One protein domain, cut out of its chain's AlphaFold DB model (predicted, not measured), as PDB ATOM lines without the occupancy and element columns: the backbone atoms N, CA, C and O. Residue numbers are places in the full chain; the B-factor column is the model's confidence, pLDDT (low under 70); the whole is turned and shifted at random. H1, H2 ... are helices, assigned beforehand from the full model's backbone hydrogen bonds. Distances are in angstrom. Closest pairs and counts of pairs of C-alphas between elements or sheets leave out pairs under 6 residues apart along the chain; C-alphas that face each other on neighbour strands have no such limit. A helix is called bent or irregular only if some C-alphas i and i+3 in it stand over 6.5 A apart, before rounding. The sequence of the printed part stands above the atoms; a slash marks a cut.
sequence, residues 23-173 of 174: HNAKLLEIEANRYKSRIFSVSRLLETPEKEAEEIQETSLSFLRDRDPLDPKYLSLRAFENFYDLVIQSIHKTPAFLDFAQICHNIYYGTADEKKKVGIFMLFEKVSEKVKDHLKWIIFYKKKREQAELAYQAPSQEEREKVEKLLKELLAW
ATOM      1  N   HIS A  23     -18.780  21.589   3.046       54.22
ATOM      2  CA  HIS A  23     -17.664  22.530   2.881       54.22
ATOM      3  C   HIS A  23     -17.822  23.456   1.667       54.22
ATOM      4  O   HIS A  23     -17.624  24.667   1.777       54.22
ATOM      5  N   ASN A  24     -18.243  22.903   0.531       75.69
ATOM      6  CA  ASN A  24     -18.410  23.642  -0.722       75.69
ATOM      7  C   ASN A  24     -19.576  24.633  -0.636       75.69
ATOM      8  O   ASN A  24     -19.440  25.787  -1.032       75.69
ATOM      9  N   ALA A  25     -20.679  24.228   0.002       80.88
ATOM     10  CA  ALA A  25     -21.807  25.112   0.282       80.88
ATOM     11  C   ALA A  25     -21.410  26.319   1.150       80.88
ATOM     12  O   ALA A  25     -21.865  27.432   0.896       80.88
ATOM     13  N   LYS A  26     -20.529  26.130   2.144       87.38
ATOM     14  CA  LYS A  26     -20.056  27.227   3.001       87.38
ATOM     15  C   LYS A  26     -19.159  28.207   2.242       87.38
ATOM     16  O   LYS A  26     -19.292  29.410   2.439       87.38
ATOM     17  N   LEU A  27     -18.259  27.715   1.391       90.19
ATOM     18  CA  LEU A  27     -17.412  28.576   0.558       90.19
ATOM     19  C   LEU A  27     -18.244  29.357  -0.466       90.19
ATOM     20  O   LEU A  27     -18.085  30.571  -0.572       90.19
ATOM     21  N   LEU A  28     -19.194  28.695  -1.130       92.62
ATOM     22  CA  LEU A  28     -20.157  29.343  -2.020       92.62
ATOM     23  C   LEU A  28     -20.967  30.425  -1.289       92.62
ATOM     24  O   LEU A  28     -21.166  31.518  -1.807       92.62
ATOM     25  N   GLU A  29     -21.410  30.144  -0.065       93.19
ATOM     26  CA  GLU A  29     -22.141  31.094   0.774       93.19
ATOM     27  C   GLU A  29     -21.284  32.313   1.163       93.19
ATOM     28  O   GLU A  29     -21.779  33.444   1.151       93.19
ATOM     29  N   ILE A  30     -20.004  32.115   1.495       91.75
ATOM     30  CA  ILE A  30     -19.063  33.211   1.779       91.75
ATOM     31  C   ILE A  30     -18.889  34.083   0.536       91.75
ATOM     32  O   ILE A  30     -19.042  35.304   0.620       91.75
ATOM     33  N   GLU A  31     -18.645  33.464  -0.616       93.19
ATOM     34  CA  GLU A  31     -18.422  34.192  -1.861       93.19
ATOM     35  C   GLU A  31     -19.683  34.939  -2.310       93.19
ATOM     36  O   GLU A  31     -19.635  36.122  -2.653       93.19
ATOM     37  N   ALA A  32     -20.854  34.316  -2.179       94.69
ATOM     38  CA  ALA A  32     -22.120  34.975  -2.469       94.69
ATOM     39  C   ALA A  32     -22.371  36.186  -1.553       94.69
ATOM     40  O   ALA A  32     -22.855  37.227  -2.004       94.69
ATOM     41  N   ASN A  33     -22.015  36.095  -0.266       93.38
ATOM     42  CA  ASN A  33     -22.113  37.226   0.660       93.38
ATOM     43  C   ASN A  33     -21.120  38.350   0.337       93.38
ATOM     44  O   ASN A  33     -21.457  39.523   0.538       93.38
ATOM     45  N   ARG A  34     -19.938  38.015  -0.188       92.12
ATOM     46  CA  ARG A  34     -18.953  38.988  -0.673       92.12
ATOM     47  C   ARG A  34     -19.511  39.777  -1.859       92.12
ATOM     48  O   ARG A  34     -19.552  41.006  -1.789       92.12
ATOM     49  N   TYR A  35     -20.044  39.103  -2.878       92.25
ATOM     50  CA  TYR A  35     -20.675  39.772  -4.026       92.25
ATOM     51  C   TYR A  35     -21.926  40.561  -3.643       92.25
ATOM     52  O   TYR A  35     -22.066  41.711  -4.055       92.25
ATOM     53  N   LYS A  36     -22.799  40.017  -2.782       93.00
ATOM     54  CA  LYS A  36     -23.938  40.767  -2.222       93.00
ATOM     55  C   LYS A  36     -23.469  42.079  -1.589       93.00
ATOM     56  O   LYS A  36     -24.032  43.132  -1.869       93.00
ATOM     57  N   SER A  37     -22.439  42.020  -0.745       90.75
ATOM     58  CA  SER A  37     -21.894  43.212  -0.087       90.75
ATOM     59  C   SER A  37     -21.368  44.218  -1.109       90.75
ATOM     60  O   SER A  37     -21.696  45.394  -1.000       90.75
ATOM     61  N   ARG A  38     -20.642  43.764  -2.141       89.00
ATOM     62  CA  ARG A  38     -20.148  44.624  -3.230       89.00
ATOM     63  C   ARG A  38     -21.283  45.325  -3.977       89.00
ATOM     64  O   ARG A  38     -21.235  46.542  -4.122       89.00
ATOM     65  N   ILE A  39     -22.321  44.583  -4.369       90.06
ATOM     66  CA  ILE A  39     -23.488  45.085  -5.117       90.06
ATOM     67  C   ILE A  39     -24.198  46.233  -4.388       90.06
ATOM     68  O   ILE A  39     -24.667  47.168  -5.034       90.06
ATOM     69  N   PHE A  40     -24.279  46.168  -3.057       88.25
ATOM     70  CA  PHE A  40     -24.934  47.192  -2.236       88.25
ATOM     71  C   PHE A  40     -23.964  48.192  -1.594       88.25
ATOM     72  O   PHE A  40     -24.405  49.130  -0.931       88.25
ATOM     73  N   SER A  41     -22.657  48.022  -1.783       84.25
ATOM     74  CA  SER A  41     -21.657  48.964  -1.289       84.25
ATOM     75  C   SER A  41     -21.419  50.096  -2.285       84.25
ATOM     76  O   SER A  41     -21.480  49.917  -3.498       84.25
ATOM     77  N   VAL A  42     -21.079  51.273  -1.759       60.59
ATOM     78  CA  VAL A  42     -20.659  52.433  -2.565       60.59
ATOM     79  C   VAL A  42     -19.278  52.196  -3.205       60.59
ATOM     80  O   VAL A  42     -18.925  52.834  -4.191       60.59
ATOM     81  N   SER A  43     -18.498  51.251  -2.671       55.53
ATOM     82  CA  SER A  43     -17.149  50.932  -3.132       55.53
ATOM     83  C   SER A  43     -17.190  49.746  -4.100       55.53
ATOM     84  O   SER A  43     -17.045  48.587  -3.712       55.53
ATOM     85  N   ARG A  44     -17.421  50.037  -5.385       58.53
ATOM     86  CA  ARG A  44     -17.222  49.077  -6.480       58.53
ATOM     87  C   ARG A  44     -15.734  48.731  -6.553       58.53
ATOM     88  O   ARG A  44     -14.981  49.432  -7.216       58.53
ATOM     89  N   LEU A  45     -15.280  47.696  -5.861       53.44
ATOM     90  CA  LEU A  45     -13.898  47.240  -5.997       53.44
ATOM     91  C   LEU A  45     -13.846  45.994  -6.865       53.44
ATOM     92  O   LEU A  45     -13.814  44.890  -6.341       53.44
ATOM     93  N   LEU A  46     -13.885  46.221  -8.182       58.34
ATOM     94  CA  LEU A  46     -12.812  45.927  -9.139       58.34
ATOM     95  C   LEU A  46     -12.917  46.963 -10.275       58.34
ATOM     96  O   LEU A  46     -14.014  47.338 -10.677       58.34
ATOM     97  N   GLU A  47     -11.779  47.482 -10.735       67.69
ATOM     98  CA  GLU A  47     -11.701  48.676 -11.599       67.69
ATOM     99  C   GLU A  47     -12.354  48.495 -12.981       67.69
ATOM    100  O   GLU A  47     -12.751  49.486 -13.592       67.69
ATOM    101  N   THR A  48     -12.477  47.253 -13.469       81.25
ATOM    102  CA  THR A  48     -13.055  46.934 -14.782       81.25
ATOM    103  C   THR A  48     -13.776  45.573 -14.789       81.25
ATOM    104  O   THR A  48     -13.453  44.708 -13.964       81.25
ATOM    105  N   PRO A  49     -14.718  45.339 -15.729       83.00
ATOM    106  CA  PRO A  49     -15.395  44.047 -15.893       83.00
ATOM    107  C   PRO A  49     -14.447  42.869 -16.149       83.00
ATOM    108  O   PRO A  49     -14.739  41.747 -15.746       83.00
ATOM    109  N   GLU A  50     -13.302  43.100 -16.794       86.44
ATOM    110  CA  GLU A  50     -12.328  42.054 -17.128       86.44
ATOM    111  C   GLU A  50     -11.629  41.524 -15.876       86.44
ATOM    112  O   GLU A  50     -11.519  40.312 -15.708       86.44
ATOM    113  N   LYS A  51     -11.222  42.417 -14.962       87.56
ATOM    114  CA  LYS A  51     -10.645  42.012 -13.670       87.56
ATOM    115  C   LYS A  51     -11.655  41.234 -12.833       87.56
ATOM    116  O   LYS A  51     -11.292  40.301 -12.127       87.56
ATOM    117  N   GLU A  52     -12.929  41.617 -12.900       87.38
ATOM    118  CA  GLU A  52     -13.995  40.893 -12.205       87.38
ATOM    119  C   GLU A  52     -14.259  39.528 -12.831       87.38
ATOM    120  O   GLU A  52     -14.437  38.554 -12.103       87.38
ATOM    121  N   ALA A  53     -14.173  39.418 -14.155       89.44
ATOM    122  CA  ALA A  53     -14.244  38.132 -14.825       89.44
ATOM    123  C   ALA A  53     -13.062  37.215 -14.481       89.44
ATOM    124  O   ALA A  53     -13.259  36.008 -14.334       89.44
ATOM    125  N   GLU A  54     -11.855  37.765 -14.352       90.00
ATOM    126  CA  GLU A  54     -10.660  37.037 -13.914       90.00
ATOM    127  C   GLU A  54     -10.807  36.551 -12.468       90.00
ATOM    128  O   GLU A  54     -10.647  35.362 -12.201       90.00
ATOM    129  N   GLU A  55     -11.199  37.434 -11.543       89.56
ATOM    130  CA  GLU A  55     -11.426  37.062 -10.142       89.56
ATOM    131  C   GLU A  55     -12.456  35.936 -10.026       89.56
ATOM    132  O   GLU A  55     -12.219  34.955  -9.315       89.56
ATOM    133  N   ILE A  56     -13.568  36.046 -10.765       89.94
ATOM    134  CA  ILE A  56     -14.591  35.008 -10.771       89.94
ATOM    135  C   ILE A  56     -13.976  33.680 -11.215       89.94
ATOM    136  O   ILE A  56     -14.086  32.688 -10.499       89.94
ATOM    137  N   GLN A  57     -13.325  33.661 -12.380       87.12
ATOM    138  CA  GLN A  57     -12.832  32.432 -13.007       87.12
ATOM    139  C   GLN A  57     -11.707  31.750 -12.229       87.12
ATOM    140  O   GLN A  57     -11.658  30.520 -12.216       87.12
ATOM    141  N   GLU A  58     -10.829  32.530 -11.602       85.88
ATOM    142  CA  GLU A  58      -9.590  32.023 -11.010       85.88
ATOM    143  C   GLU A  58      -9.665  31.900  -9.481       85.88
ATOM    144  O   GLU A  58      -8.959  31.083  -8.894       85.88
ATOM    145  N   THR A  59     -10.538  32.666  -8.814       84.25
ATOM    146  CA  THR A  59     -10.614  32.701  -7.340       84.25
ATOM    147  C   THR A  59     -11.986  32.296  -6.806       84.25
ATOM    148  O   THR A  59     -12.088  31.429  -5.929       84.25
ATOM    149  N   SER A  60     -13.061  32.893  -7.323       85.31
ATOM    150  CA  SER A  60     -14.401  32.740  -6.740       85.31
ATOM    151  C   SER A  60     -15.003  31.352  -6.945       85.31
ATOM    152  O   SER A  60     -15.856  30.953  -6.162       85.31
ATOM    153  N   LEU A  61     -14.549  30.583  -7.941       88.75
ATOM    154  CA  LEU A  61     -15.013  29.206  -8.186       88.75
ATOM    155  C   LEU A  61     -14.288  28.133  -7.354       88.75
ATOM    156  O   LEU A  61     -14.513  26.938  -7.549       88.75
ATOM    157  N   SER A  62     -13.457  28.534  -6.387       84.81
ATOM    158  CA  SER A  62     -12.704  27.624  -5.503       84.81
ATOM    159  C   SER A  62     -13.574  26.715  -4.624       84.81
ATOM    160  O   SER A  62     -13.079  25.736  -4.063       84.81
ATOM    161  N   PHE A  63     -14.879  26.990  -4.528       85.06
ATOM    162  CA  PHE A  63     -15.840  26.107  -3.867       85.06
ATOM    163  C   PHE A  63     -16.121  24.806  -4.641       85.06
ATOM    164  O   PHE A  63     -16.734  23.910  -4.068       85.06
ATOM    165  N   LEU A  64     -15.685  24.674  -5.902       85.25
ATOM    166  CA  LEU A  64     -15.730  23.416  -6.657       85.25
ATOM    167  C   LEU A  64     -14.344  22.770  -6.730       85.25
ATOM    168  O   LEU A  64     -13.447  23.254  -7.427       85.25
ATOM    169  N   ARG A  65     -14.166  21.613  -6.091       79.75
ATOM    170  CA  ARG A  65     -12.931  20.822  -6.188       79.75
ATOM    171  C   ARG A  65     -12.969  19.935  -7.429       79.75
ATOM    172  O   ARG A  65     -14.031  19.565  -7.913       79.75
ATOM    173  N   ASP A  66     -11.803  19.561  -7.948       75.81
ATOM    174  CA  ASP A  66     -11.691  18.783  -9.200       75.81
ATOM    175  C   ASP A  66     -12.339  17.397  -9.143       75.81
ATOM    176  O   ASP A  66     -12.622  16.803 -10.177       75.81
ATOM    177  N   ARG A  67     -12.557  16.869  -7.939       75.44
ATOM    178  CA  ARG A  67     -13.127  15.534  -7.719       75.44
ATOM    179  C   ARG A  67     -14.612  15.566  -7.375       75.44
ATOM    180  O   ARG A  67     -15.188  14.502  -7.159       75.44
ATOM    181  N   ASP A  68     -15.205  16.752  -7.269       77.00
ATOM    182  CA  ASP A  68     -16.596  16.869  -6.865       77.00
ATOM    183  C   ASP A  68     -17.511  16.470  -8.029       77.00
ATOM    184  O   ASP A  68     -17.310  16.935  -9.156       77.00
ATOM    185  N   PRO A  69     -18.520  15.615  -7.791       79.94
ATOM    186  CA  PRO A  69     -19.518  15.329  -8.804       79.94
ATOM    187  C   PRO A  69     -20.286  16.610  -9.142       79.94
ATOM    188  O   PRO A  69     -20.694  17.363  -8.254       79.94
ATOM    189  N   LEU A  70     -20.491  16.849 -10.435       83.06
ATOM    190  CA  LEU A  70     -21.268  17.987 -10.910       83.06
ATOM    191  C   LEU A  70     -22.758  17.670 -10.789       83.06
ATOM    192  O   LEU A  70     -23.220  16.645 -11.295       83.06
ATOM    193  N   ASP A  71     -23.512  18.550 -10.135       82.31
ATOM    194  CA  ASP A  71     -24.963  18.402 -10.054       82.31
ATOM    195  C   ASP A  71     -25.586  18.618 -11.450       82.31
ATOM    196  O   ASP A  71     -25.396  19.686 -12.051       82.31
ATOM    197  N   PRO A  72     -26.352  17.638 -11.974       84.25
ATOM    198  CA  PRO A  72     -26.982  17.727 -13.287       84.25
ATOM    199  C   PRO A  72     -27.864  18.961 -13.502       84.25
ATOM    200  O   PRO A  72     -27.998  19.414 -14.641       84.25
ATOM    201  N   LYS A  73     -28.436  19.538 -12.435       86.69
ATOM    202  CA  LYS A  73     -29.210  20.786 -12.496       86.69
ATOM    203  C   LYS A  73     -28.409  21.909 -13.159       86.69
ATOM    204  O   LYS A  73     -28.962  22.666 -13.957       86.69
ATOM    205  N   TYR A  74     -27.114  22.004 -12.856       89.94
ATOM    206  CA  TYR A  74     -26.257  23.100 -13.311       89.94
ATOM    207  C   TYR A  74     -25.563  22.831 -14.653       89.94
ATOM    208  O   TYR A  74     -24.926  23.729 -15.202       89.94
ATOM    209  N   LEU A  75     -25.706  21.628 -15.216       88.94
ATOM    210  CA  LEU A  75     -25.156  21.280 -16.533       88.94
ATOM    211  C   LEU A  75     -26.039  21.753 -17.697       88.94
ATOM    212  O   LEU A  75     -25.602  21.802 -18.844       88.94
ATOM    213  N   SER A  76     -27.300  22.095 -17.432       92.00
ATOM    214  CA  SER A  76     -28.245  22.465 -18.482       92.00
ATOM    215  C   SER A  76     -28.094  23.929 -18.905       92.00
ATOM    216  O   SER A  76     -28.449  24.838 -18.154       92.00
ATOM    217  N   LEU A  77     -27.672  24.153 -20.157       92.50
ATOM    218  CA  LEU A  77     -27.659  25.481 -20.793       92.50
ATOM    219  C   LEU A  77     -29.030  26.165 -20.698       92.50
ATOM    220  O   LEU A  77     -29.142  27.306 -20.269       92.50
ATOM    221  N   ARG A  78     -30.091  25.425 -21.026       94.38
ATOM    222  CA  ARG A  78     -31.462  25.941 -20.988       94.38
ATOM    223  C   ARG A  78     -31.890  26.342 -19.577       94.38
ATOM    224  O   ARG A  78     -32.644  27.296 -19.409       94.38
ATOM    225  N   ALA A  79     -31.461  25.591 -18.562       93.06
ATOM    226  CA  ALA A  79     -31.730  25.946 -17.173       93.06
ATOM    227  C   ALA A  79     -31.040  27.263 -16.801       93.06
ATOM    228  O   ALA A  79     -31.676  28.111 -16.179       93.06
ATOM    229  N   PHE A  80     -29.785  27.443 -17.221       95.62
ATOM    230  CA  PHE A  80     -29.039  28.679 -17.001       95.62
ATOM    231  C   PHE A  80     -29.712  29.880 -17.678       95.62
ATOM    232  O   PHE A  80     -29.983  30.868 -17.002       95.62
ATOM    233  N   GLU A  81     -30.053  29.779 -18.966       96.12
ATOM    234  CA  GLU A  81     -30.731  30.845 -19.725       96.12
ATOM    235  C   GLU A  81     -32.057  31.257 -19.079       96.12
ATOM    236  O   GLU A  81     -32.277  32.428 -18.773       96.12
ATOM    237  N   ASN A  82     -32.922  30.279 -18.787       95.62
ATOM    238  CA  ASN A  82     -34.213  30.548 -18.158       95.62
ATOM    239  C   ASN A  82     -34.049  31.222 -16.790       95.62
ATOM    240  O   ASN A  82     -34.827  32.108 -16.428       95.62
ATOM    241  N   PHE A  83     -33.060  30.780 -16.007       96.12
ATOM    242  CA  PHE A  83     -32.775  31.370 -14.707       96.12
ATOM    243  C   PHE A  83     -32.254  32.805 -14.845       96.12
ATOM    244  O   PHE A  83     -32.720  33.690 -14.125       96.12
ATOM    245  N   TYR A  84     -31.340  33.045 -15.788       96.50
ATOM    246  CA  TYR A  84     -30.800  34.364 -16.098       96.50
ATOM    247  C   TYR A  84     -31.905  35.361 -16.441       96.50
ATOM    248  O   TYR A  84     -32.043  36.374 -15.750       96.50
ATOM    249  N   ASP A  85     -32.760  35.036 -17.410       95.94
ATOM    250  CA  ASP A  85     -33.853  35.915 -17.833       95.94
ATOM    251  C   ASP A  85     -34.811  36.237 -16.680       95.94
ATOM    252  O   ASP A  85     -35.162  37.400 -16.446       95.94
ATOM    253  N   LEU A  86     -35.196  35.217 -15.907       94.75
ATOM    254  CA  LEU A  86     -36.089  35.372 -14.758       94.75
ATOM    255  C   LEU A  86     -35.491  36.309 -13.703       94.75
ATOM    256  O   LEU A  86     -36.187  37.138 -13.107       94.75
ATOM    257  N   VAL A  87     -34.198  36.166 -13.433       93.19
ATOM    258  CA  VAL A  87     -33.510  36.948 -12.414       93.19
ATOM    259  C   VAL A  87     -33.301  38.393 -12.856       93.19
ATOM    260  O   VAL A  87     -33.601  39.295 -12.070       93.19
ATOM    261  N   ILE A  88     -32.865  38.630 -14.094       94.06
ATOM    262  CA  ILE A  88     -32.695  39.984 -14.640       94.06
ATOM    263  C   ILE A  88     -34.020  40.747 -14.587       94.06
ATOM    264  O   ILE A  88     -34.058  41.877 -14.105       94.06
ATOM    265  N   GLN A  89     -35.132  40.112 -14.968       92.12
ATOM    266  CA  GLN A  89     -36.463  40.718 -14.861       92.12
ATOM    267  C   GLN A  89     -36.851  41.022 -13.407       92.12
ATOM    268  O   GLN A  89     -37.431  42.070 -13.117       92.12
ATOM    269  N   SER A  90     -36.505  40.142 -12.466       88.94
ATOM    270  CA  SER A  90     -36.843  40.305 -11.049       88.94
ATOM    271  C   SER A  90     -36.020  41.382 -10.329       88.94
ATOM    272  O   SER A  90     -36.531  41.973  -9.378       88.94
ATOM    273  N   ILE A  91     -34.767  41.619 -10.727       89.06
ATOM    274  CA  ILE A  91     -33.803  42.497 -10.028       89.06
ATOM    275  C   ILE A  91     -33.340  43.659 -10.939       89.06
ATOM    276  O   ILE A  91     -32.318  44.299 -10.709       89.06
ATOM    277  N   HIS A  92     -34.125  43.994 -11.970       86.94
ATOM    278  CA  HIS A  92     -33.786  45.007 -12.985       86.94
ATOM    279  C   HIS A  92     -33.483  46.413 -12.433       86.94
ATOM    280  O   HIS A  92     -32.892  47.238 -13.122       86.94
ATOM    281  N   LYS A  93     -33.885  46.720 -11.194       88.00
ATOM    282  CA  LYS A  93     -33.662  48.030 -10.555       88.00
ATOM    283  C   LYS A  93     -32.321  48.145  -9.826       88.00
ATOM    284  O   LYS A  93     -32.103  49.129  -9.121       88.00
ATOM    285  N   THR A  94     -31.434  47.162  -9.962       88.75
ATOM    286  CA  THR A  94     -30.133  47.140  -9.285       88.75
ATOM    287  C   THR A  94     -29.010  47.068 -10.325       88.75
ATOM    288  O   THR A  94     -28.545  45.974 -10.630       88.75
ATOM    289  N   PRO A  95     -28.538  48.210 -10.868       90.69
ATOM    290  CA  PRO A  95     -27.548  48.229 -11.949       90.69
ATOM    291  C   PRO A  95     -26.272  47.439 -11.644       90.69
ATOM    292  O   PRO A  95     -25.815  46.675 -12.479       90.69
ATOM    293  N   ALA A  96     -25.749  47.529 -10.416       89.44
ATOM    294  CA  ALA A  96     -24.560  46.771 -10.013       89.44
ATOM    295  C   ALA A  96     -24.769  45.245 -10.048       89.44
ATOM    296  O   ALA A  96     -23.840  44.496 -10.327       89.44
ATOM    297  N   PHE A  97     -25.991  44.776  -9.784       92.75
ATOM    298  CA  PHE A  97     -26.324  43.364  -9.950       92.75
ATOM    299  C   PHE A  97     -26.401  42.981 -11.435       92.75
ATOM    300  O   PHE A  97     -25.973  41.891 -11.796       92.75
ATOM    301  N   LEU A  98     -26.918  43.867 -12.294       93.06
ATOM    302  CA  LEU A  98     -26.969  43.630 -13.739       93.06
ATOM    303  C   LEU A  98     -25.566  43.539 -14.349       93.06
ATOM    304  O   LEU A  98     -25.326  42.643 -15.154       93.06
ATOM    305  N   ASP A  99     -24.642  44.398 -13.910       92.06
ATOM    306  CA  ASP A  99     -23.226  44.347 -14.299       92.06
ATOM    307  C   ASP A  99     -22.627  42.968 -13.951       92.06
ATOM    308  O   ASP A  99     -22.099  42.270 -14.818       92.06
ATOM    309  N   PHE A 100     -22.800  42.523 -12.700       93.56
ATOM    310  CA  PHE A 100     -22.365  41.197 -12.245       93.56
ATOM    311  C   PHE A 100     -22.996  40.058 -13.060       93.56
ATOM    312  O   PHE A 100     -22.301  39.148 -13.513       93.56
ATOM    313  N   ALA A 101     -24.310  40.114 -13.282       95.25
ATOM    314  CA  ALA A 101     -25.025  39.094 -14.034       95.25
ATOM    315  C   ALA A 101     -24.501  38.990 -15.473       95.25
ATOM    316  O   ALA A 101     -24.280  37.886 -15.969       95.25
ATOM    317  N   GLN A 102     -24.252  40.125 -16.134       95.44
ATOM    318  CA  GLN A 102     -23.678  40.154 -17.477       95.44
ATOM    319  C   GLN A 102     -22.280  39.528 -17.515       95.44
ATOM    320  O   GLN A 102     -21.973  38.783 -18.447       95.44
ATOM    321  N   ILE A 103     -21.448  39.779 -16.503       94.88
ATOM    322  CA  ILE A 103     -20.123  39.158 -16.389       94.88
ATOM    323  C   ILE A 103     -20.261  37.635 -16.266       94.88
ATOM    324  O   ILE A 103     -19.639  36.907 -17.041       94.88
ATOM    325  N   CYS A 104     -21.122  37.139 -15.371       95.88
ATOM    326  CA  CYS A 104     -21.392  35.704 -15.246       95.88
ATOM    327  C   CYS A 104     -21.871  35.094 -16.570       95.88
ATOM    328  O   CYS A 104     -21.376  34.045 -16.976       95.88
ATOM    329  N   HIS A 105     -22.793  35.761 -17.264       96.75
ATOM    330  CA  HIS A 105     -23.283  35.328 -18.568       96.75
ATOM    331  C   HIS A 105     -22.140  35.218 -19.586       96.75
ATOM    332  O   HIS A 105     -21.955  34.172 -20.204       96.75
ATOM    333  N   ASN A 106     -21.311  36.255 -19.712       95.88
ATOM    334  CA  ASN A 106     -20.186  36.263 -20.646       95.88
ATOM    335  C   ASN A 106     -19.185  35.136 -20.358       95.88
ATOM    336  O   ASN A 106     -18.751  34.458 -21.288       95.88
ATOM    337  N   ILE A 107     -18.859  34.892 -19.085       95.25
ATOM    338  CA  ILE A 107     -17.957  33.799 -18.699       95.25
ATOM    339  C   ILE A 107     -18.578  32.441 -19.034       95.25
ATOM    340  O   ILE A 107     -17.903  31.584 -19.603       95.25
ATOM    341  N   TYR A 108     -19.861  32.244 -18.711       96.00
ATOM    342  CA  TYR A 108     -20.564  30.983 -18.948       96.00
ATOM    343  C   TYR A 108     -20.533  30.576 -20.429       96.00
ATOM    344  O   TYR A 108     -20.272  29.415 -20.744       96.00
ATOM    345  N   TYR A 109     -20.752  31.527 -21.343       95.31
ATOM    346  CA  TYR A 109     -20.691  31.276 -22.789       95.31
ATOM    347  C   TYR A 109     -19.268  31.249 -23.352       95.31
ATOM    348  O   TYR A 109     -19.019  30.542 -24.328       95.31
ATOM    349  N   GLY A 110     -18.345  32.009 -22.762       92.81
ATOM    350  CA  GLY A 110     -16.962  32.110 -23.224       92.81
ATOM    351  C   GLY A 110     -16.090  30.909 -22.855       92.81
ATOM    352  O   GLY A 110     -15.068  30.681 -23.499       92.81
ATOM    353  N   THR A 111     -16.475  30.130 -21.841       91.81
ATOM    354  CA  THR A 111     -15.698  28.971 -21.393       91.81
ATOM    355  C   THR A 111     -16.166  27.660 -22.032       91.81
ATOM    356  O   THR A 111     -17.361  27.406 -22.187       91.81
ATOM    357  N   ALA A 112     -15.215  26.789 -22.378       91.19
ATOM    358  CA  ALA A 112     -15.486  25.409 -22.794       91.19
ATOM    359  C   ALA A 112     -15.495  24.424 -21.608       91.19
ATOM    360  O   ALA A 112     -15.938  23.290 -21.757       91.19
ATOM    361  N   ASP A 113     -15.021  24.854 -20.437       91.44
ATOM    362  CA  ASP A 113     -14.909  24.023 -19.240       91.44
ATOM    363  C   ASP A 113     -16.272  23.889 -18.538       91.44
ATOM    364  O   ASP A 113     -16.809  24.853 -17.985       91.44
ATOM    365  N   GLU A 114     -16.837  22.678 -18.554       89.56
ATOM    366  CA  GLU A 114     -18.129  22.366 -17.929       89.56
ATOM    367  C   GLU A 114     -18.131  22.612 -16.417       89.56
ATOM    368  O   GLU A 114     -19.130  23.085 -15.872       89.56
ATOM    369  N   LYS A 115     -17.011  22.366 -15.731       88.38
ATOM    370  CA  LYS A 115     -16.893  22.621 -14.294       88.38
ATOM    371  C   LYS A 115     -16.955  24.118 -14.018       88.38
ATOM    372  O   LYS A 115     -17.670  24.541 -13.107       88.38
ATOM    373  N   LYS A 116     -16.271  24.933 -14.833       90.38
ATOM    374  CA  LYS A 116     -16.390  26.397 -14.747       90.38
ATOM    375  C   LYS A 116     -17.834  26.835 -14.997       90.38
ATOM    376  O   LYS A 116     -18.350  27.621 -14.210       90.38
ATOM    377  N   LYS A 117     -18.531  26.282 -15.996       93.06
ATOM    378  CA  LYS A 117     -19.958  26.589 -16.239       93.06
ATOM    379  C   LYS A 117     -20.843  26.290 -15.034       93.06
ATOM    380  O   LYS A 117     -21.635  27.145 -14.638       93.06
ATOM    381  N   VAL A 118     -20.681  25.114 -14.429       92.62
ATOM    382  CA  VAL A 118     -21.414  24.728 -13.215       92.62
ATOM    383  C   VAL A 118     -21.126  25.704 -12.079       92.62
ATOM    384  O   VAL A 118     -22.059  26.205 -11.456       92.62
ATOM    385  N   GLY A 119     -19.855  26.044 -11.855       92.88
ATOM    386  CA  GLY A 119     -19.457  27.010 -10.832       92.88
ATOM    387  C   GLY A 119     -20.087  28.380 -11.040       92.88
ATOM    388  O   GLY A 119     -20.662  28.942 -10.110       92.88
ATOM    389  N   ILE A 120     -20.052  28.897 -12.267       95.38
ATOM    390  CA  ILE A 120     -20.684  30.175 -12.603       95.38
ATOM    391  C   ILE A 120     -22.183  30.131 -12.336       95.38
ATOM    392  O   ILE A 120     -22.714  31.062 -11.734       95.38
ATOM    393  N   PHE A 121     -22.864  29.056 -12.733       95.50
ATOM    394  CA  PHE A 121     -24.296  28.931 -12.496       95.50
ATOM    395  C   PHE A 121     -24.604  28.883 -10.989       95.50
ATOM    396  O   PHE A 121     -25.436  29.651 -10.513       95.50
ATOM    397  N   MET A 122     -23.882  28.074 -10.210       94.50
ATOM    398  CA  MET A 122     -24.057  28.004  -8.753       94.50
ATOM    399  C   MET A 122     -23.816  29.354  -8.065       94.50
ATOM    400  O   MET A 122     -24.618  29.780  -7.232       94.50
ATOM    401  N   LEU A 123     -22.732  30.048  -8.427       95.44
ATOM    402  CA  LEU A 123     -22.404  31.363  -7.876       95.44
ATOM    403  C   LEU A 123     -23.473  32.395  -8.237       95.44
ATOM    404  O   LEU A 123     -23.966  33.108  -7.362       95.44
ATOM    405  N   PHE A 124     -23.865  32.447  -9.510       96.44
ATOM    406  CA  PHE A 124     -24.887  33.365  -9.990       96.44
ATOM    407  C   PHE A 124     -26.240  33.114  -9.316       96.44
ATOM    408  O   PHE A 124     -26.881  34.066  -8.862       96.44
ATOM    409  N   GLU A 125     -26.651  31.851  -9.169       95.75
ATOM    410  CA  GLU A 125     -27.867  31.469  -8.445       95.75
ATOM    411  C   GLU A 125     -27.818  31.963  -6.996       95.75
ATOM    412  O   GLU A 125     -28.713  32.696  -6.559       95.75
ATOM    413  N   LYS A 126     -26.727  31.672  -6.277       95.88
ATOM    414  CA  LYS A 126     -26.593  32.041  -4.866       95.88
ATOM    415  C   LYS A 126     -26.546  33.551  -4.643       95.88
ATOM    416  O   LYS A 126     -27.208  34.059  -3.739       95.88
ATOM    417  N   VAL A 127     -25.801  34.293  -5.462       95.69
ATOM    418  CA  VAL A 127     -25.761  35.763  -5.381       95.69
ATOM    419  C   VAL A 127     -27.146  36.350  -5.650       95.69
ATOM    420  O   VAL A 127     -27.585  37.246  -4.930       95.69
ATOM    421  N   SER A 128     -27.871  35.806  -6.628       96.25
ATOM    422  CA  SER A 128     -29.228  36.247  -6.959       96.25
ATOM    423  C   SER A 128     -30.206  36.050  -5.798       96.25
ATOM    424  O   SER A 128     -30.992  36.952  -5.508       96.25
ATOM    425  N   GLU A 129     -30.141  34.916  -5.092       95.44
ATOM    426  CA  GLU A 129     -30.911  34.685  -3.859       95.44
ATOM    427  C   GLU A 129     -30.599  35.752  -2.803       95.44
ATOM    428  O   GLU A 129     -31.498  36.432  -2.302       95.44
ATOM    429  N   LYS A 130     -29.309  35.965  -2.523       94.12
ATOM    430  CA  LYS A 130     -28.849  36.928  -1.515       94.12
ATOM    431  C   LYS A 130     -29.280  38.358  -1.811       94.12
ATOM    432  O   LYS A 130     -29.647  39.091  -0.892       94.12
ATOM    433  N   VAL A 131     -29.236  38.759  -3.076       93.44
ATOM    434  CA  VAL A 131     -29.662  40.090  -3.510       93.44
ATOM    435  C   VAL A 131     -31.176  40.234  -3.396       93.44
ATOM    436  O   VAL A 131     -31.640  41.239  -2.858       93.44
ATOM    437  N   LYS A 132     -31.957  39.228  -3.815       93.25
ATOM    438  CA  LYS A 132     -33.422  39.237  -3.658       93.25
ATOM    439  C   LYS A 132     -33.832  39.374  -2.197       93.25
ATOM    440  O   LYS A 132     -34.691  40.198  -1.887       93.25
ATOM    441  N   ASP A 133     -33.211  38.616  -1.303       91.81
ATOM    442  CA  ASP A 133     -33.535  38.678   0.122       91.81
ATOM    443  C   ASP A 133     -33.142  40.022   0.740       91.81
ATOM    444  O   ASP A 133     -33.913  40.603   1.505       91.81
ATOM    445  N   HIS A 134     -32.004  40.589   0.333       91.50
ATOM    446  CA  HIS A 134     -31.624  41.931   0.763       91.50
ATOM    447  C   HIS A 134     -32.592  43.011   0.248       91.50
ATOM    448  O   HIS A 134     -32.947  43.925   0.988       91.50
ATOM    449  N   LEU A 135     -33.094  42.895  -0.987       90.44
ATOM    450  CA  LEU A 135     -34.106  43.814  -1.519       90.44
ATOM    451  C   LEU A 135     -35.438  43.715  -0.769       90.44
ATOM    452  O   LEU A 135     -36.032  44.752  -0.468       90.44
ATOM    453  N   LYS A 136     -35.896  42.502  -0.431       90.12
ATOM    454  CA  LYS A 136     -37.087  42.313   0.418       90.12
ATOM    455  C   LYS A 136     -36.910  43.029   1.756       90.12
ATOM    456  O   LYS A 136     -37.804  43.759   2.179       90.12
ATOM    457  N   TRP A 137     -35.736  42.878   2.368       89.31
ATOM    458  CA  TRP A 137     -35.388  43.555   3.614       89.31
ATOM    459  C   TRP A 137     -35.417  45.083   3.453       89.31
ATOM    460  O   TRP A 137     -36.105  45.763   4.209       89.31
ATOM    461  N   ILE A 138     -34.793  45.643   2.411       87.38
ATOM    462  CA  ILE A 138     -34.842  47.090   2.133       87.38
ATOM    463  C   ILE A 138     -36.288  47.588   1.987       87.38
ATOM    464  O   ILE A 138     -36.642  48.622   2.557       87.38
ATOM    465  N   ILE A 139     -37.131  46.877   1.232       87.44
ATOM    466  CA  ILE A 139     -38.540  47.252   1.028       87.44
ATOM    467  C   ILE A 139     -39.296  47.247   2.359       87.44
ATOM    468  O   ILE A 139     -40.047  48.180   2.644       87.44
ATOM    469  N   PHE A 140     -39.083  46.224   3.184       86.56
ATOM    470  CA  PHE A 140     -39.696  46.118   4.502       86.56
ATOM    471  C   PHE A 140     -39.315  47.293   5.415       86.56
ATOM    472  O   PHE A 140     -40.192  47.930   5.999       86.56
ATOM    473  N   TYR A 141     -38.028  47.647   5.484       84.50
ATOM    474  CA  TYR A 141     -37.571  48.773   6.306       84.50
ATOM    475  C   TYR A 141     -38.032  50.130   5.773       84.50
ATOM    476  O   TYR A 141     -38.366  51.005   6.571       84.50
ATOM    477  N   LYS A 142     -38.114  50.310   4.448       85.12
ATOM    478  CA  LYS A 142     -38.696  51.524   3.853       85.12
ATOM    479  C   LYS A 142     -40.150  51.711   4.275       85.12
ATOM    480  O   LYS A 142     -40.482  52.769   4.797       85.12
ATOM    481  N   LYS A 143     -40.976  50.664   4.169       85.69
ATOM    482  CA  LYS A 143     -42.377  50.706   4.621       85.69
ATOM    483  C   LYS A 143     -42.498  51.038   6.109       85.69
ATOM    484  O   LYS A 143     -43.320  51.866   6.485       85.69
ATOM    485  N   LYS A 144     -41.658  50.431   6.957       80.88
ATOM    486  CA  LYS A 144     -41.629  50.746   8.395       80.88
ATOM    487  C   LYS A 144     -41.283  52.206   8.663       80.88
ATOM    488  O   LYS A 144     -41.903  52.832   9.518       80.88
ATOM    489  N   ARG A 145     -40.302  52.748   7.941       82.19
ATOM    490  CA  ARG A 145     -39.899  54.147   8.078       82.19
ATOM    491  C   ARG A 145     -41.011  55.100   7.640       82.19
ATOM    492  O   ARG A 145     -41.313  56.023   8.382       82.19
ATOM    493  N   GLU A 146     -41.645  54.846   6.498       84.81
ATOM    494  CA  GLU A 146     -42.784  55.636   6.008       84.81
ATOM    495  C   GLU A 146     -43.932  55.653   7.030       84.81
ATOM    496  O   GLU A 146     -44.488  56.705   7.334       84.81
ATOM    497  N   GLN A 147     -44.246  54.506   7.635       78.75
ATOM    498  CA  GLN A 147     -45.265  54.419   8.684       78.75
ATOM    499  C   GLN A 147     -44.866  55.172   9.961       78.75
ATOM    500  O   GLN A 147     -45.699  55.857  10.549       78.75
ATOM    501  N   ALA A 148     -43.602  55.095  10.383       78.38
ATOM    502  CA  ALA A 148     -43.114  55.855  11.533       78.38
ATOM    503  C   ALA A 148     -43.147  57.375  11.281       78.38
ATOM    504  O   ALA A 148     -43.516  58.140  12.172       78.38
ATOM    505  N   GLU A 149     -42.813  57.817  10.065       81.75
ATOM    506  CA  GLU A 149     -42.918  59.221   9.654       81.75
ATOM    507  C   GLU A 149     -44.383  59.694   9.660       81.75
ATOM    508  O   GLU A 149     -44.669  60.769  10.188       81.75
ATOM    509  N   LEU A 150     -45.327  58.868   9.187       79.50
ATOM    510  CA  LEU A 150     -46.766  59.147   9.281       79.50
ATOM    511  C   LEU A 150     -47.256  59.236  10.736       79.50
ATOM    512  O   LEU A 150     -48.005  60.150  11.064       79.50
ATOM    513  N   ALA A 151     -46.814  58.340  11.627       74.06
ATOM    514  CA  ALA A 151     -47.161  58.400  13.053       74.06
ATOM    515  C   ALA A 151     -46.624  59.669  13.733       74.06
ATOM    516  O   ALA A 151     -47.302  60.264  14.569       74.06
ATOM    517  N   TYR A 152     -45.413  60.102  13.373       71.38
ATOM    518  CA  TYR A 152     -44.832  61.336  13.900       71.38
ATOM    519  C   TYR A 152     -45.606  62.577  13.437       71.38
ATOM    520  O   TYR A 152     -45.819  63.506  14.218       71.38
ATOM    521  N   GLN A 153     -46.054  62.578  12.179       75.12
ATOM    522  CA  GLN A 153     -46.841  63.662  11.588       75.12
ATOM    523  C   GLN A 153     -48.327  63.623  11.977       75.12
ATOM    524  O   GLN A 153     -49.029  64.606  11.743       75.12
ATOM    525  N   ALA A 154     -48.808  62.532  12.583       71.06
ATOM    526  CA  ALA A 154     -50.197  62.392  13.000       71.06
ATOM    527  C   ALA A 154     -50.553  63.435  14.084       71.06
ATOM    528  O   ALA A 154     -49.940  63.432  15.166       71.06
ATOM    529  N   PRO A 155     -51.529  64.326  13.815       59.34
ATOM    530  CA  PRO A 155     -51.888  65.420  14.711       59.34
ATOM    531  C   PRO A 155     -52.676  64.960  15.948       59.34
ATOM    532  O   PRO A 155     -52.666  65.669  16.953       59.34
ATOM    533  N   SER A 156     -53.329  63.788  15.914       76.88
ATOM    534  CA  SER A 156     -54.109  63.256  17.041       76.88
ATOM    535  C   SER A 156     -53.541  61.952  17.622       76.88
ATOM    536  O   SER A 156     -52.920  61.142  16.932       76.88
ATOM    537  N   GLN A 157     -53.772  61.726  18.919       73.25
ATOM    538  CA  GLN A 157     -53.329  60.517  19.626       73.25
ATOM    539  C   GLN A 157     -54.013  59.241  19.102       73.25
ATOM    540  O   GLN A 157     -53.391  58.186  19.029       73.25
ATOM    541  N   GLU A 158     -55.256  59.361  18.639       76.50
ATOM    542  CA  GLU A 158     -56.044  58.264  18.066       76.50
ATOM    543  C   GLU A 158     -55.481  57.781  16.713       76.50
ATOM    544  O   GLU A 158     -55.499  56.592  16.393       76.50
ATOM    545  N   GLU A 159     -54.929  58.696  15.911       69.56
ATOM    546  CA  GLU A 159     -54.240  58.357  14.660       69.56
ATOM    547  C   GLU A 159     -52.886  57.694  14.921       69.56
ATOM    548  O   GLU A 159     -52.523  56.754  14.210       69.56
ATOM    549  N   ARG A 160     -52.170  58.105  15.979       73.88
ATOM    550  CA  ARG A 160     -50.926  57.440  16.405       73.88
ATOM    551  C   ARG A 160     -51.175  55.988  16.811       73.88
ATOM    552  O   ARG A 160     -50.467  55.103  16.340       73.88
ATOM    553  N   GLU A 161     -52.220  55.728  17.594       79.88
ATOM    554  CA  GLU A 161     -52.594  54.369  18.017       79.88
ATOM    555  C   GLU A 161     -52.992  53.466  16.835       79.88
ATOM    556  O   GLU A 161     -52.633  52.285  16.800       79.88
ATOM    557  N   LYS A 162     -53.673  54.010  15.813       78.12
ATOM    558  CA  LYS A 162     -53.987  53.267  14.575       78.12
ATOM    559  C   LYS A 162     -52.729  52.866  13.804       78.12
ATOM    560  O   LYS A 162     -52.653  51.737  13.316       78.12
ATOM    561  N   VAL A 163     -51.740  53.757  13.706       75.00
ATOM    562  CA  VAL A 163     -50.467  53.448  13.034       75.00
ATOM    563  C   VAL A 163     -49.645  52.434  13.837       75.00
ATOM    564  O   VAL A 163     -49.104  51.495  13.254       75.00
ATOM    565  N   GLU A 164     -49.609  52.537  15.169       77.31
ATOM    566  CA  GLU A 164     -48.950  51.539  16.028       77.31
ATOM    567  C   GLU A 164     -49.572  50.143  15.904       77.31
ATOM    568  O   GLU A 164     -48.856  49.136  15.904       77.31
ATOM    569  N   LYS A 165     -50.899  50.061  15.766       81.44
ATOM    570  CA  LYS A 165     -51.591  48.789  15.539       81.44
ATOM    571  C   LYS A 165     -51.198  48.157  14.199       81.44
ATOM    572  O   LYS A 165     -50.840  46.981  14.174       81.44
ATOM    573  N   LEU A 166     -51.177  48.939  13.118       76.12
ATOM    574  CA  LEU A 166     -50.713  48.484  11.799       76.12
ATOM    575  C   LEU A 166     -49.254  48.002  11.831       76.12
ATOM    576  O   LEU A 166     -48.928  46.992  11.208       76.12
ATOM    577  N   LEU A 167     -48.384  48.680  12.588       70.56
ATOM    578  CA  LEU A 167     -46.989  48.270  12.777       70.56
ATOM    579  C   LEU A 167     -46.875  46.913  13.483       70.56
ATOM    580  O   LEU A 167     -46.059  46.085  13.077       70.56
ATOM    581  N   LYS A 168     -47.697  46.663  14.512       78.00
ATOM    582  CA  LYS A 168     -47.746  45.367  15.211       78.00
ATOM    583  C   LYS A 168     -48.247  44.240  14.309       78.00
ATOM    584  O   LYS A 168     -47.686  43.153  14.347       78.00
ATOM    585  N   GLU A 169     -49.255  44.496  13.479       77.44
ATOM    586  CA  GLU A 169     -49.785  43.507  12.528       77.44
ATOM    587  C   GLU A 169     -48.759  43.149  11.439       77.44
ATOM    588  O   GLU A 169     -48.589  41.979  11.111       77.44
ATOM    589  N   LEU A 170     -48.004  44.134  10.938       64.62
ATOM    590  CA  LEU A 170     -46.894  43.916   9.999       64.62
ATOM    591  C   LEU A 170     -45.711  43.159  10.618       64.62
ATOM    592  O   LEU A 170     -44.998  42.453   9.911       64.62
ATOM    593  N   LEU A 171     -45.480  43.337  11.921       62.91
ATOM    594  CA  LEU A 171     -44.453  42.628  12.691       62.91
ATOM    595  C   LEU A 171     -44.824  41.171  12.999       62.91
ATOM    596  O   LEU A 171     -43.938  40.390  13.316       62.91
ATOM    597  N   ALA A 172     -46.105  40.816  12.919       70.06
ATOM    598  CA  ALA A 172     -46.603  39.469  13.186       70.06
ATOM    599  C   ALA A 172     -46.637  38.565  11.933       70.06
ATOM    600  O   ALA A 172     -47.182  37.468  11.992       70.06
ATOM    601  N   TRP A 173     -46.099  39.034  10.801       49.41
ATOM    602  CA  TRP A 173     -46.048  38.322   9.514       49.41
ATOM    603  C   TRP A 173     -44.710  37.586   9.268       49.41
ATOM    604  O   TRP A 173     -44.364  37.338   8.112       49.41
TER     605      TRP A 173
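What this domain is: This is residues 23 to 173 of the 174 residues of an uncharacterized protein of Alphaproteobacteria bacterium 16-39-46 (UniProt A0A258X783). One very long helix, H7, makes the length of this domain: residues 114 to 131 are in a cluster of helices, H1 crossing it on one side and H6 and H5 packing on the other, and beyond these residues H7 runs on as an arm. H8 folds back along the far end of that arm as a hairpin, while the short H2, H3 and H4 fill in around the cluster. The printed part has 151 residues with eight named helices, H1 to H8 in chain order, no named strand, and the class all helix. The whole is loose, with a radius of gyration of the C-alphas of 20.2 A, and spans 67 by 33 by 28 A.

Where its parts are: Find C-alpha 114 at (-18.129, 22.366, -17.929); from there H7, residues 114 to 153, runs 58.3 A to C-alpha 153 at (-46.841, 63.662, 11.588). After it comes H8, residues 157 to 171, 21.1 A long. Before it lie H6, residues 95 to 110, 22.3 A, and H5, residues 77 to 90, 20.0 A. Go back to C-alpha 23 at (-17.664, 22.530, 2.881) for H1, residues 23 to 40, 26.2 A. Between H1 and H5 are H2, residues 49 to 58, H3, residues 60 to 63, and H4, residues 72 to 75. H3 is irregular, its C-alphas 60 and 63 being 7.4 A apart.

How they stand to each other: Start at the hub, H7, which touches six other helices. H5, H6 and H7 form an up-and-down bundle, each running against the one before. H6 and H7 are a hairpin at a shallow tilt of 10 degrees, with closest C-alphas Tyr 108 and Lys 117, 5.2 A apart. H5 and H6 are another hairpin, closest at the C-alphas of Ile 88 and Leu 98, 6.8 A. H1 touches H7 with residues 28 to 36 alone, at a steep tilt of 49 degrees, the same way; the closest C-alphas, Ala 32 and Val 127, are 4.7 A apart. H2 touches H6, closest at the C-alphas of Ala 53 and Ile 103, 6.2 A. H3 touches H7 at the C-alphas of Leu 61 and Gly 119, 5.6 A, their closest, and H4 touches it at those of Tyr 74 and Val 118, 5.1 A. H7 and H8 are a hairpin, closest at the C-alphas of Ala 151 and Arg 160, 5.1 A; H8 and H1 are apart. Every O i to N i+4 pair is within hydrogen-bond range in H1, H2, H5, H6, H7 and H8; H3 and H4 are too short for one.

The domain as a whole: The two farthest C-alphas, Arg 67 and Ser 156, are 67.6 A apart. The printed part has no cut, and no link is long. Mean pLDDT of the printed part is 85.6; look for values under 70 at residues 23, 42 to 47, 155, 159, 170 to 171 and 173.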